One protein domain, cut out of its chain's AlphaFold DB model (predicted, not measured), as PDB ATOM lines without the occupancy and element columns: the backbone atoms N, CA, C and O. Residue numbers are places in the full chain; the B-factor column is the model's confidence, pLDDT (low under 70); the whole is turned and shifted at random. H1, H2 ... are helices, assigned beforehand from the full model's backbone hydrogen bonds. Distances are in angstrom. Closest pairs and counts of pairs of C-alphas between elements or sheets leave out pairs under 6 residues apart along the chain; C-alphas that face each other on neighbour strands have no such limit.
ATOM      1  N   ILE A 286     122.713 167.063 102.043       92.19
ATOM      2  CA  ILE A 286     121.700 166.044 102.357       92.19
ATOM      3  C   ILE A 286     122.363 164.697 102.671       92.19
ATOM      4  O   ILE A 286     121.980 164.037 103.634       92.19
ATOM      5  N   VAL A 287     123.393 164.301 101.914       91.31
ATOM      6  CA  VAL A 287     124.148 163.067 102.189       91.31
ATOM      7  C   VAL A 287     124.877 163.145 103.536       91.31
ATOM      8  O   VAL A 287     124.927 162.146 104.256       91.31
ATOM      9  N   GLN A 288     125.418 164.311 103.907       92.81
ATOM     10  CA  GLN A 288     126.039 164.503 105.219       92.81
ATOM     11  C   GLN A 288     125.030 164.381 106.363       92.81
ATOM     12  O   GLN A 288     125.310 163.661 107.323       92.81
ATOM     13  N   GLU A 289     123.851 164.999 106.256       93.56
ATOM     14  CA  GLU A 289     122.846 164.904 107.321       93.56
ATOM     15  C   GLU A 289     122.269 163.481 107.422       93.56
ATOM     16  O   GLU A 289     122.168 162.935 108.518       93.56
ATOM     17  N   GLN A 290     122.033 162.800 106.294       89.00
ATOM     18  CA  GLN A 290     121.624 161.386 106.287       89.00
ATOM     19  C   GLN A 290     122.680 160.459 106.901       89.00
ATOM     20  O   GLN A 290     122.347 159.476 107.569       89.00
ATOM     21  N   LYS A 291     123.970 160.741 106.681       90.94
ATOM     22  CA  LYS A 291     125.055 160.000 107.329       90.94
ATOM     23  C   LYS A 291     125.036 160.222 108.842       90.94
ATOM     24  O   LYS A 291     125.131 159.253 109.586       90.94
ATOM     25  N   LYS A 292     124.853 161.464 109.284       93.06
ATOM     26  CA  LYS A 292     124.775 161.827 110.703       93.06
ATOM     27  C   LYS A 292     123.579 161.178 111.407       93.06
ATOM     28  O   LYS A 292     123.740 160.667 112.512       93.06
ATOM     29  N   GLU A 293     122.412 161.116 110.765       90.12
ATOM     30  CA  GLU A 293     121.249 160.385 111.289       90.12
ATOM     31  C   GLU A 293     121.513 158.877 111.408       90.12
ATOM     32  O   GLU A 293     121.166 158.262 112.418       90.12
ATOM     33  N   ARG A 294     122.179 158.274 110.412       86.69
ATOM     34  CA  ARG A 294     122.579 156.859 110.455       86.69
ATOM     35  C   ARG A 294     123.544 156.586 111.608       86.69
ATOM     36  O   ARG A 294     123.337 155.638 112.361       86.69
ATOM     37  N   ASP A 295     124.570 157.420 111.763       89.94
ATOM     38  CA  ASP A 295     125.562 157.283 112.831       89.94
ATOM     39  C   ASP A 295     124.903 157.447 114.213       89.94
ATOM     40  O   ASP A 295     125.213 156.696 115.142       89.94
ATOM     41  N   LEU A 296     123.918 158.347 114.344       89.88
ATOM     42  CA  LEU A 296     123.128 158.509 115.568       89.88
ATOM     43  C   LEU A 296     122.272 157.271 115.880       89.88
ATOM     44  O   LEU A 296     122.223 156.842 117.032       89.88
ATOM     45  N   LEU A 297     121.637 156.658 114.877       84.81
ATOM     46  CA  LEU A 297     120.854 155.427 115.052       84.81
ATOM     47  C   LEU A 297     121.734 154.226 115.428       84.81
ATOM     48  O   LEU A 297     121.363 153.434 116.296       84.81
ATOM     49  N   VAL A 298     122.920 154.100 114.824       86.19
ATOM     50  CA  VAL A 298     123.903 153.069 115.196       86.19
ATOM     51  C   VAL A 298     124.393 153.287 116.628       86.19
ATOM     52  O   VAL A 298     124.481 152.327 117.395       86.19
ATOM     53  N   LYS A 299     124.651 154.538 117.023       90.44
ATOM     54  CA  LYS A 299     125.014 154.881 118.402       90.44
ATOM     55  C   LYS A 299     123.906 154.499 119.387       90.44
ATOM     56  O   LYS A 299     124.183 153.779 120.342       90.44
ATOM     57  N   GLN A 300     122.656 154.872 119.111       85.62
ATOM     58  CA  GLN A 300     121.502 154.498 119.940       85.62
ATOM     59  C   GLN A 300     121.340 152.975 120.063       85.62
ATOM     60  O   GLN A 300     121.044 152.479 121.148       85.62
ATOM     61  N   ARG A 301     121.588 152.213 118.987       84.31
ATOM     62  CA  ARG A 301     121.583 150.738 119.016       84.31
ATOM     63  C   ARG A 301     122.615 150.183 119.995       84.31
ATOM     64  O   ARG A 301     122.324 149.244 120.736       84.31
ATOM     65  N   ILE A 302     123.831 150.720 119.956       85.94
ATOM     66  CA  ILE A 302     124.922 150.281 120.828       85.94
ATOM     67  C   ILE A 302     124.596 150.643 122.278       85.94
ATOM     68  O   ILE A 302     124.695 149.774 123.139       85.94
ATOM     69  N   GLU A 303     124.141 151.869 122.539       89.69
ATOM     70  CA  GLU A 303     123.761 152.328 123.880       89.69
ATOM     71  C   GLU A 303     122.635 151.473 124.473       89.69
ATOM     72  O   GLU A 303     122.788 150.955 125.575       89.69
ATOM     73  N   GLN A 304     121.560 151.213 123.723       84.25
ATOM     74  CA  GLN A 304     120.457 150.364 124.188       84.25
ATOM     75  C   GLN A 304     120.904 148.932 124.498       84.25
ATOM     76  O   GLN A 304     120.522 148.381 125.533       84.25
ATOM     77  N   ARG A 305     121.749 148.330 123.648       83.31
ATOM     78  CA  ARG A 305     122.312 146.997 123.913       83.31
ATOM     79  C   ARG A 305     123.179 147.001 125.166       83.31
ATOM     80  O   ARG A 305     123.032 146.115 126.001       83.31
ATOM     81  N   VAL A 306     124.064 147.985 125.313       90.88
ATOM     82  CA  VAL A 306     124.947 148.102 126.482       90.88
ATOM     83  C   VAL A 306     124.130 148.278 127.759       90.88
ATOM     84  O   VAL A 306     124.393 147.571 128.727       90.88
ATOM     85  N   THR A 307     123.109 149.137 127.759       90.88
ATOM     86  CA  THR A 307     122.221 149.320 128.914       90.88
ATOM     87  C   THR A 307     121.474 148.033 129.258       90.88
ATOM     88  O   THR A 307     121.489 147.632 130.418       90.88
ATOM     89  N   ALA A 308     120.894 147.335 128.274       83.50
ATOM     90  CA  ALA A 308     120.207 146.066 128.515       83.50
ATOM     91  C   ALA A 308     121.155 145.010 129.115       83.50
ATOM     92  O   ALA A 308     120.836 144.397 130.136       83.50
ATOM     93  N   TYR A 309     122.348 144.837 128.540       84.94
ATOM     94  CA  TYR A 309     123.345 143.902 129.069       84.94
ATOM     95  C   TYR A 309     123.846 144.295 130.462       84.94
ATOM     96  O   TYR A 309     124.051 143.413 131.294       84.94
ATOM     97  N   ALA A 310     124.014 145.589 130.742       89.81
ATOM     98  CA  ALA A 310     124.403 146.070 132.063       89.81
ATOM     99  C   ALA A 310     123.326 145.763 133.113       89.81
ATOM    100  O   ALA A 310     123.649 145.225 134.169       89.81
ATOM    101  N   THR A 311     122.049 146.017 132.809       86.12
ATOM    102  CA  THR A 311     120.930 145.674 133.700       86.12
ATOM    103  C   THR A 311     120.882 144.174 133.994       86.12
ATOM    104  O   THR A 311     120.719 143.779 135.148       86.12
ATOM    105  N   GLU A 312     121.087 143.329 132.983       82.88
ATOM    106  CA  GLU A 312     121.097 141.872 133.158       82.88
ATOM    107  C   GLU A 312     122.297 141.387 133.969       82.88
ATOM    108  O   GLU A 312     122.168 140.507 134.825       82.88
ATOM    109  N   PHE A 313     123.466 141.983 133.739       86.25
ATOM    110  CA  PHE A 313     124.663 141.697 134.514       86.25
ATOM    111  C   PHE A 313     124.465 142.065 135.989       86.25
ATOM    112  O   PHE A 313     124.743 141.245 136.865       86.25
ATOM    113  N   SER A 314     123.906 143.244 136.277       86.38
ATOM    114  CA  SER A 314     123.573 143.668 137.640       86.38
ATOM    115  C   SER A 314     122.540 142.747 138.292       86.38
ATOM    116  O   SER A 314     122.736 142.340 139.435       86.38
ATOM    117  N   ARG A 315     121.485 142.351 137.567       83.50
ATOM    118  CA  ARG A 315     120.452 141.420 138.056       83.50
ATOM    119  C   ARG A 315     121.028 140.039 138.370       83.50
ATOM    120  O   ARG A 315     120.777 139.491 139.440       83.50
ATOM    121  N   THR A 316     121.841 139.498 137.466       78.88
ATOM    122  CA  THR A 316     122.512 138.200 137.643       78.88
ATOM    123  C   THR A 316     123.463 138.236 138.834       78.88
ATOM    124  O   THR A 316     123.473 137.310 139.643       78.88
ATOM    125  N   THR A 317     124.220 139.325 138.973       85.31
ATOM    126  CA  THR A 317     125.130 139.530 140.102       85.31
ATOM    127  C   THR A 317     124.351 139.603 141.412       85.31
ATOM    128  O   THR A 317     124.653 138.844 142.325       85.31
ATOM    129  N   ALA A 318     123.290 140.416 141.487       83.56
ATOM    130  CA  ALA A 318     122.452 140.533 142.680       83.56
ATOM    131  C   ALA A 318     121.822 139.192 143.090       83.56
ATOM    132  O   ALA A 318     121.874 138.819 144.261       83.56
ATOM    133  N   ASN A 319     121.297 138.427 142.129       80.06
ATOM    134  CA  ASN A 319     120.726 137.106 142.389       80.06
ATOM    135  C   ASN A 319     121.776 136.111 142.894       80.06
ATOM    136  O   ASN A 319     121.509 135.368 143.836       80.06
ATOM    137  N   LYS A 320     122.984 136.107 142.315       79.31
ATOM    138  CA  LYS A 320     124.076 135.235 142.768       79.31
ATOM    139  C   LYS A 320     124.601 135.629 144.143       79.31
ATOM    140  O   LYS A 320     124.894 134.747 144.946       79.31
ATOM    141  N   THR A 321     124.659 136.921 144.450       83.50
ATOM    142  CA  THR A 321     124.988 137.412 145.791       83.50
ATOM    143  C   THR A 321     123.920 137.009 146.810       83.50
ATOM    144  O   THR A 321     124.270 136.576 147.906       83.50
ATOM    145  N   ALA A 322     122.632 137.082 146.459       79.50
ATOM    146  CA  ALA A 322     121.542 136.644 147.331       79.50
ATOM    147  C   ALA A 322     121.563 135.123 147.574       79.50
ATOM    148  O   ALA A 322     121.448 134.684 148.717       79.50
ATOM    149  N   GLU A 323     121.778 134.325 146.523       77.56
ATOM    150  CA  GLU A 323     121.931 132.867 146.611       77.56
ATOM    151  C   GLU A 323     123.120 132.500 147.512       77.56
ATOM    152  O   GLU A 323     122.978 131.706 148.440       77.56
ATOM    153  N   PHE A 324     124.269 133.149 147.311       76.00
ATOM    154  CA  PHE A 324     125.447 132.959 148.153       76.00
ATOM    155  C   PHE A 324     125.189 133.348 149.615       76.00
ATOM    156  O   PHE A 324     125.551 132.602 150.520       76.00
ATOM    157  N   SER A 325     124.519 134.478 149.858       79.62
ATOM    158  CA  SER A 325     124.177 134.928 151.211       79.62
ATOM    159  C   SER A 325     123.252 133.940 151.933       79.62
ATOM    160  O   SER A 325     123.463 133.640 153.113       79.62
ATOM    161  N   SER A 326     122.278 133.372 151.212       77.69
ATOM    162  CA  SER A 326     121.391 132.322 151.723       77.69
ATOM    163  C   SER A 326     122.161 131.049 152.072       77.69
ATOM    164  O   SER A 326     121.973 130.509 153.160       77.69
ATOM    165  N   VAL A 327     123.058 130.592 151.192       72.44
ATOM    166  CA  VAL A 327     123.909 129.416 151.446       72.44
ATOM    167  C   VAL A 327     124.815 129.657 152.653       72.44
ATOM    168  O   VAL A 327     124.957 128.775 153.495       72.44
ATOM    169  N   LEU A 328     125.381 130.858 152.789       77.06
ATOM    170  CA  LEU A 328     126.236 131.211 153.921       77.06
ATOM    171  C   LEU A 328     125.450 131.268 155.241       77.06
ATOM    172  O   LEU A 328     125.935 130.784 156.260       77.06
ATOM    173  N   THR A 329     124.221 131.799 155.229       80.94
ATOM    174  CA  THR A 329     123.335 131.797 156.411       80.94
ATOM    175  C   THR A 329     122.943 130.381 156.809       80.94
ATOM    176  O   THR A 329     122.963 130.042 157.994       80.94
ATOM    177  N   GLN A 330     122.618 129.539 155.828       76.69
ATOM    178  CA  GLN A 330     122.278 128.145 156.073       76.69
ATOM    179  C   GLN A 330     123.474 127.376 156.648       76.69
ATOM    180  O   GLN A 330     123.340 126.757 157.698       76.69
ATOM    181  N   ALA A 331     124.657 127.507 156.043       72.56
ATOM    182  CA  ALA A 331     125.882 126.886 156.540       72.56
ATOM    183  C   ALA A 331     126.237 127.358 157.962       72.56
ATOM    184  O   ALA A 331     126.592 126.548 158.813       72.56
ATOM    185  N   ALA A 332     126.093 128.655 158.258       77.31
ATOM    186  CA  ALA A 332     126.315 129.185 159.604       77.31
ATOM    187  C   ALA A 332     125.318 128.612 160.630       77.31
ATOM    188  O   ALA A 332     125.704 128.318 161.762       77.31
ATOM    189  N   THR A 333     124.058 128.415 160.228       79.25
ATOM    190  CA  THR A 333     123.013 127.816 161.072       79.25
ATOM    191  C   THR A 333     123.300 126.337 161.343       79.25
ATOM    192  O   THR A 333     123.222 125.899 162.488       79.25
ATOM    193  N   GLU A 334     123.691 125.578 160.318       75.19
ATOM    194  CA  GLU A 334     124.044 124.155 160.432       75.19
ATOM    195  C   GLU A 334     125.304 123.931 161.286       75.19
ATOM    196  O   GLU A 334     125.391 122.942 162.012       75.19
ATOM    197  N   LEU A 335     126.248 124.877 161.269       83.00
ATOM    198  CA  LEU A 335     127.454 124.858 162.105       83.00
ATOM    199  C   LEU A 335     127.226 125.373 163.537       83.00
ATOM    200  O   LEU A 335     128.176 125.441 164.317       83.00
ATOM    201  N   GLY A 336     125.999 125.767 163.900       85.00
ATOM    202  CA  GLY A 336     125.689 126.298 165.231       85.00
ATOM    203  C   GLY A 336     126.355 127.646 165.535       85.00
ATOM    204  O   GLY A 336     126.511 128.011 166.703       85.00
ATOM    205  N   CYS A 337     126.761 128.401 164.510       84.88
ATOM    206  CA  CYS A 337     127.303 129.740 164.708       84.88
ATOM    207  C   CYS A 337     126.211 130.647 165.287       84.88
ATOM    208  O   CYS A 337     125.094 130.711 164.776       84.88
ATOM    209  N   ASN A 338     126.538 131.380 166.357       80.25
ATOM    210  CA  ASN A 338     125.640 132.386 166.920       80.25
ATOM    211  C   ASN A 338     125.211 133.365 165.808       80.25
ATOM    212  O   ASN A 338     126.063 133.847 165.056       80.25
ATOM    213  N   ALA A 339     123.911 133.675 165.732       72.88
ATOM    214  CA  ALA A 339     123.325 134.603 164.765       72.88
ATOM    215  C   ALA A 339     124.100 135.932 164.652       72.88
ATOM    216  O   ALA A 339     124.199 136.484 163.557       72.88
ATOM    217  N   THR A 340     124.720 136.399 165.743       75.94
ATOM    218  CA  THR A 340     125.584 137.591 165.786       75.94
ATOM    219  C   THR A 340     126.901 137.421 165.009       75.94
ATOM    220  O   THR A 340     127.342 138.363 164.357       75.94
ATOM    221  N   CYS A 341     127.522 136.232 165.026       75.88
ATOM    222  CA  CYS A 341     128.737 135.932 164.242       75.88
ATOM    223  C   CYS A 341     128.398 135.885 162.745       75.88
ATOM    224  O   CYS A 341     129.093 136.475 161.923       75.88
ATOM    225  N   ALA A 342     127.268 135.256 162.398       74.06
ATOM    226  CA  ALA A 342     126.792 135.170 161.017       74.06
ATOM    227  C   ALA A 342     126.478 136.556 160.421       74.06
ATOM    228  O   ALA A 342     126.894 136.855 159.300       74.06
ATOM    229  N   THR A 343     125.822 137.438 161.186       72.69
ATOM    230  CA  THR A 343     125.544 138.819 160.744       72.69
ATOM    231  C   THR A 343     126.804 139.682 160.680       72.69
ATOM    232  O   THR A 343     126.949 140.464 159.739       72.69
ATOM    233  N   GLN A 344     127.759 139.521 161.606       73.94
ATOM    234  CA  GLN A 344     129.049 140.215 161.521       73.94
ATOM    235  C   GLN A 344     129.844 139.808 160.273       73.94
ATOM    236  O   GLN A 344     130.347 140.694 159.578       73.94
ATOM    237  N   CYS A 345     129.879 138.519 159.919       75.25
ATOM    238  CA  CYS A 345     130.544 138.054 158.698       75.25
ATOM    239  C   CYS A 345     129.827 138.496 157.412       75.25
ATOM    240  O   CYS A 345     130.492 138.813 156.429       75.25
ATOM    241  N   GLN A 346     128.492 138.591 157.409       68.44
ATOM    242  CA  GLN A 346     127.746 139.145 156.268       68.44
ATOM    243  C   GLN A 346     127.986 140.647 156.065       68.44
ATOM    244  O   GLN A 346     128.027 141.116 154.932       68.44
ATOM    245  N   SER A 347     128.141 141.410 157.150       64.38
ATOM    246  CA  SER A 347     128.279 142.872 157.077       64.38
ATOM    247  C   SER A 347     129.674 143.365 156.671       64.38
ATOM    248  O   SER A 347     129.819 144.528 156.299       64.38
ATOM    249  N   THR A 348     130.705 142.516 156.744       62.62
ATOM    250  CA  THR A 348     132.109 142.956 156.649       62.62
ATOM    251  C   THR A 348     132.781 142.707 155.299       62.62
ATOM    252  O   THR A 348     133.870 143.240 155.092       62.62
ATOM    253  N   SER A 349     132.183 141.968 154.351       49.31
ATOM    254  CA  SER A 349     132.880 141.676 153.089       49.31
ATOM    255  C   SER A 349     132.004 141.190 151.920       49.31
ATOM    256  O   SER A 349     131.352 140.156 152.018       49.31
ATOM    257  N   LEU A 350     132.092 141.870 150.765       59.97
ATOM    258  CA  LEU A 350     131.743 141.313 149.439       59.97
ATOM    259  C   LEU A 350     132.882 140.453 148.842       59.97
ATOM    260  O   LEU A 350     132.701 139.810 147.810       59.97
ATOM    261  N   ASP A 351     134.059 140.449 149.472       70.69
ATOM    262  CA  ASP A 351     135.210 139.623 149.112       70.69
ATOM    263  C   ASP A 351     135.071 138.219 149.725       70.69
ATOM    264  O   ASP A 351     135.021 138.036 150.950       70.69
ATOM    265  N   LEU A 352     135.029 137.225 148.835       62.09
ATOM    266  CA  LEU A 352     134.912 135.798 149.132       62.09
ATOM    267  C   LEU A 352     135.993 135.315 150.119       62.09
ATOM    268  O   LEU A 352     135.738 134.442 150.946       62.09
ATOM    269  N   THR A 353     137.178 135.924 150.066       67.69
ATOM    270  CA  THR A 353     138.348 135.581 150.886       67.69
ATOM    271  C   THR A 353     138.196 136.067 152.326       67.69
ATOM    272  O   THR A 353     138.575 135.384 153.280       67.69
ATOM    273  N   ALA A 354     137.607 137.247 152.516       72.88
ATOM    274  CA  ALA A 354     137.357 137.789 153.849       72.88
ATOM    275  C   ALA A 354     136.135 137.129 154.511       72.88
ATOM    276  O   ALA A 354     136.159 136.906 155.722       72.88
ATOM    277  N   ALA A 355     135.131 136.706 153.734       71.31
ATOM    278  CA  ALA A 355     134.019 135.905 154.250       71.31
ATOM    279  C   ALA A 355     134.483 134.522 154.752       71.31
ATOM    280  O   ALA A 355     134.093 134.114 155.846       71.31
ATOM    281  N   SER A 356     135.363 133.828 154.013       72.00
ATOM    282  CA  SER A 356     135.928 132.545 154.466       72.00
ATOM    283  C   SER A 356     136.803 132.710 155.710       72.00
ATOM    284  O   SER A 356     136.682 131.939 156.656       72.00
ATOM    285  N   THR A 357     137.616 133.769 155.759       76.12
ATOM    286  CA  THR A 357     138.467 134.077 156.920       76.12
ATOM    287  C   THR A 357     137.636 134.401 158.168       76.12
ATOM    288  O   THR A 357     138.001 134.007 159.275       76.12
ATOM    289  N   CYS A 358     136.499 135.085 158.013       81.31
ATOM    290  CA  CYS A 358     135.571 135.355 159.114       81.31
ATOM    291  C   CYS A 358     134.917 134.067 159.640       81.31
ATOM    292  O   CYS A 358     134.811 133.875 160.852       81.31
ATOM    293  N   LEU A 359     134.553 133.143 158.742       76.19
ATOM    294  CA  LEU A 359     134.010 131.836 159.115       76.19
ATOM    295  C   LEU A 359     135.041 130.992 159.888       76.19
ATOM    296  O   LEU A 359     134.710 130.420 160.928       76.19
ATOM    297  N   ASP A 360     136.302 130.995 159.444       74.00
ATOM    298  CA  ASP A 360     137.414 130.334 160.138       74.00
ATOM    299  C   ASP A 360     137.656 130.935 161.536       74.00
ATOM    300  O   ASP A 360     137.937 130.209 162.493       74.00
ATOM    301  N   GLN A 361     137.483 132.251 161.699       75.25
ATOM    302  CA  GLN A 361     137.581 132.919 163.001       75.25
ATOM    303  C   GLN A 361     136.411 132.574 163.939       75.25
ATOM    304  O   GLN A 361     136.648 132.327 165.125       75.25
ATOM    305  N   CYS A 362     135.172 132.482 163.434       75.56
ATOM    306  CA  CYS A 362     134.024 132.012 164.224       75.56
ATOM    307  C   CYS A 362     134.213 130.543 164.668       75.56
ATOM    308  O   CYS A 362     133.927 130.209 165.821       75.56
ATOM    309  N   LEU A 363     134.762 129.678 163.802       73.25
ATOM    310  CA  LEU A 363     135.091 128.281 164.128       73.25
ATOM    311  C   LEU A 363     136.202 128.174 165.192       73.25
ATOM    312  O   LEU A 363     136.086 127.383 166.130       73.25
ATOM    313  N   CYS A 364     137.240 129.014 165.115       55.03
ATOM    314  CA  CYS A 364     138.311 129.061 166.119       55.03
ATOM    315  C   CYS A 364     137.819 129.532 167.500       55.03
ATOM    316  O   CYS A 364     138.305 129.050 168.529       55.03
ATOM    317  N   TYR A 365     136.849 130.451 167.553       62.59
ATOM    318  CA  TYR A 365     136.260 130.909 168.814       62.59
ATOM    319  C   TYR A 365     135.500 129.780 169.527       62.59
ATOM    320  O   TYR A 365     135.636 129.610 170.739       62.59
ATOM    321  N   PHE A 366     134.775 128.942 168.779       58.44
ATOM    322  CA  PHE A 366     134.060 127.791 169.337       58.44
ATOM    323  C   PHE A 366     135.003 126.683 169.844       58.44
ATOM    324  O   PHE A 366     134.798 126.180 170.950       58.44
ATOM    325  N   ASP A 367     136.074 126.351 169.106       60.00
ATOM    326  CA  ASP A 367     137.097 125.387 169.570       60.00
ATOM    327  C   ASP A 367     137.808 125.894 170.841       60.00
ATOM    328  O   ASP A 367     138.109 125.126 171.755       60.00
ATOM    329  N   SER A 368     137.991 127.213 170.970       55.94
ATOM    330  CA  SER A 368     138.586 127.835 172.162       55.94
ATOM    331  C   SER A 368     137.685 127.734 173.401       55.94
ATOM    332  O   SER A 368     138.179 127.460 174.496       55.94
ATOM    333  N   VAL A 369     136.369 127.906 173.240       64.56
ATOM    334  CA  VAL A 369     135.384 127.780 174.331       64.56
ATOM    335  C   VAL A 369     135.206 126.319 174.763       64.56
ATOM    336  O   VAL A 369     135.037 126.050 175.952       64.56
ATOM    337  N   LEU A 370     135.305 125.368 173.828       62.97
ATOM    338  CA  LEU A 370     135.256 123.934 174.132       62.97
ATOM    339  C   LEU A 370     136.548 123.419 174.789       62.97
ATOM    340  O   LEU A 370     136.482 122.552 175.660       62.97
TER     341      LEU A 370
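Overview. This is residues 286 to 370 of the 945 residues of an uncharacterized protein of Stylonychia lemnae (UniProt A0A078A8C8). One very long helix, H1, sticks out as an arm with its residues 286 to 320, and its far end joins a small compact head. In this head the backbone folds back through the short H2 and turns again into H3, so the three helices make a zigzag. The printed part has 85 residues, with three named helices in the order H1, H2, H3 and no named strand; the class is all helix. The whole is extended, with a radius of gyration of the C-alphas of 23.8 A and spans of 84 by 18 by 14 A, the arm making most of the length.

Arrangement. Start with H1, residues 286 to 334, and look at its residues 325 to 333, which alone touch H2, residues 339 to 348. Their closest C-alphas are those of Ala 332 and Ala 342, 6.2 A apart. The two form a helical hairpin, running opposite ways at a shallow tilt of 27 degrees. Go on to H3, residues 352 to 370, which touches H2 with residues 354 to 362 alone; the closest C-alphas, of Cys 345 and Cys 358, are 5.7 A apart. H2 and H3 are a second helical hairpin, opposite ways at a shallow tilt of 29 degrees. H1 and H3 are near each other, with 8 pairs of C-alphas within 10 A. In H1, H2 and H3 every O i to N i+4 pair is within hydrogen-bond range.

Along the chain. Find C-alpha 286 at (121.700, 166.044, 102.357); from there H1 runs 71.6 A to C-alpha 334 at (124.044, 124.155, 160.432). H2 covers 14.6 A from Ala 339 to Thr 348. H3 runs 27.7 A from Leu 352 to C-alpha 370 at (135.256, 123.934, 174.132).

Size, cuts and confidence. The C-alphas of Ile 286 and Leu 370, the two farthest apart, are 84.3 A apart. Without residues 286 to 320, the body of 50 residues spans 33 by 19 by 14 A. The printed part has no cut, and both links are tight. The model's mean pLDDT over the printed part is 78.3; look for values under 70 at residues 346 to 350, 352 to 353 and 364 to 370.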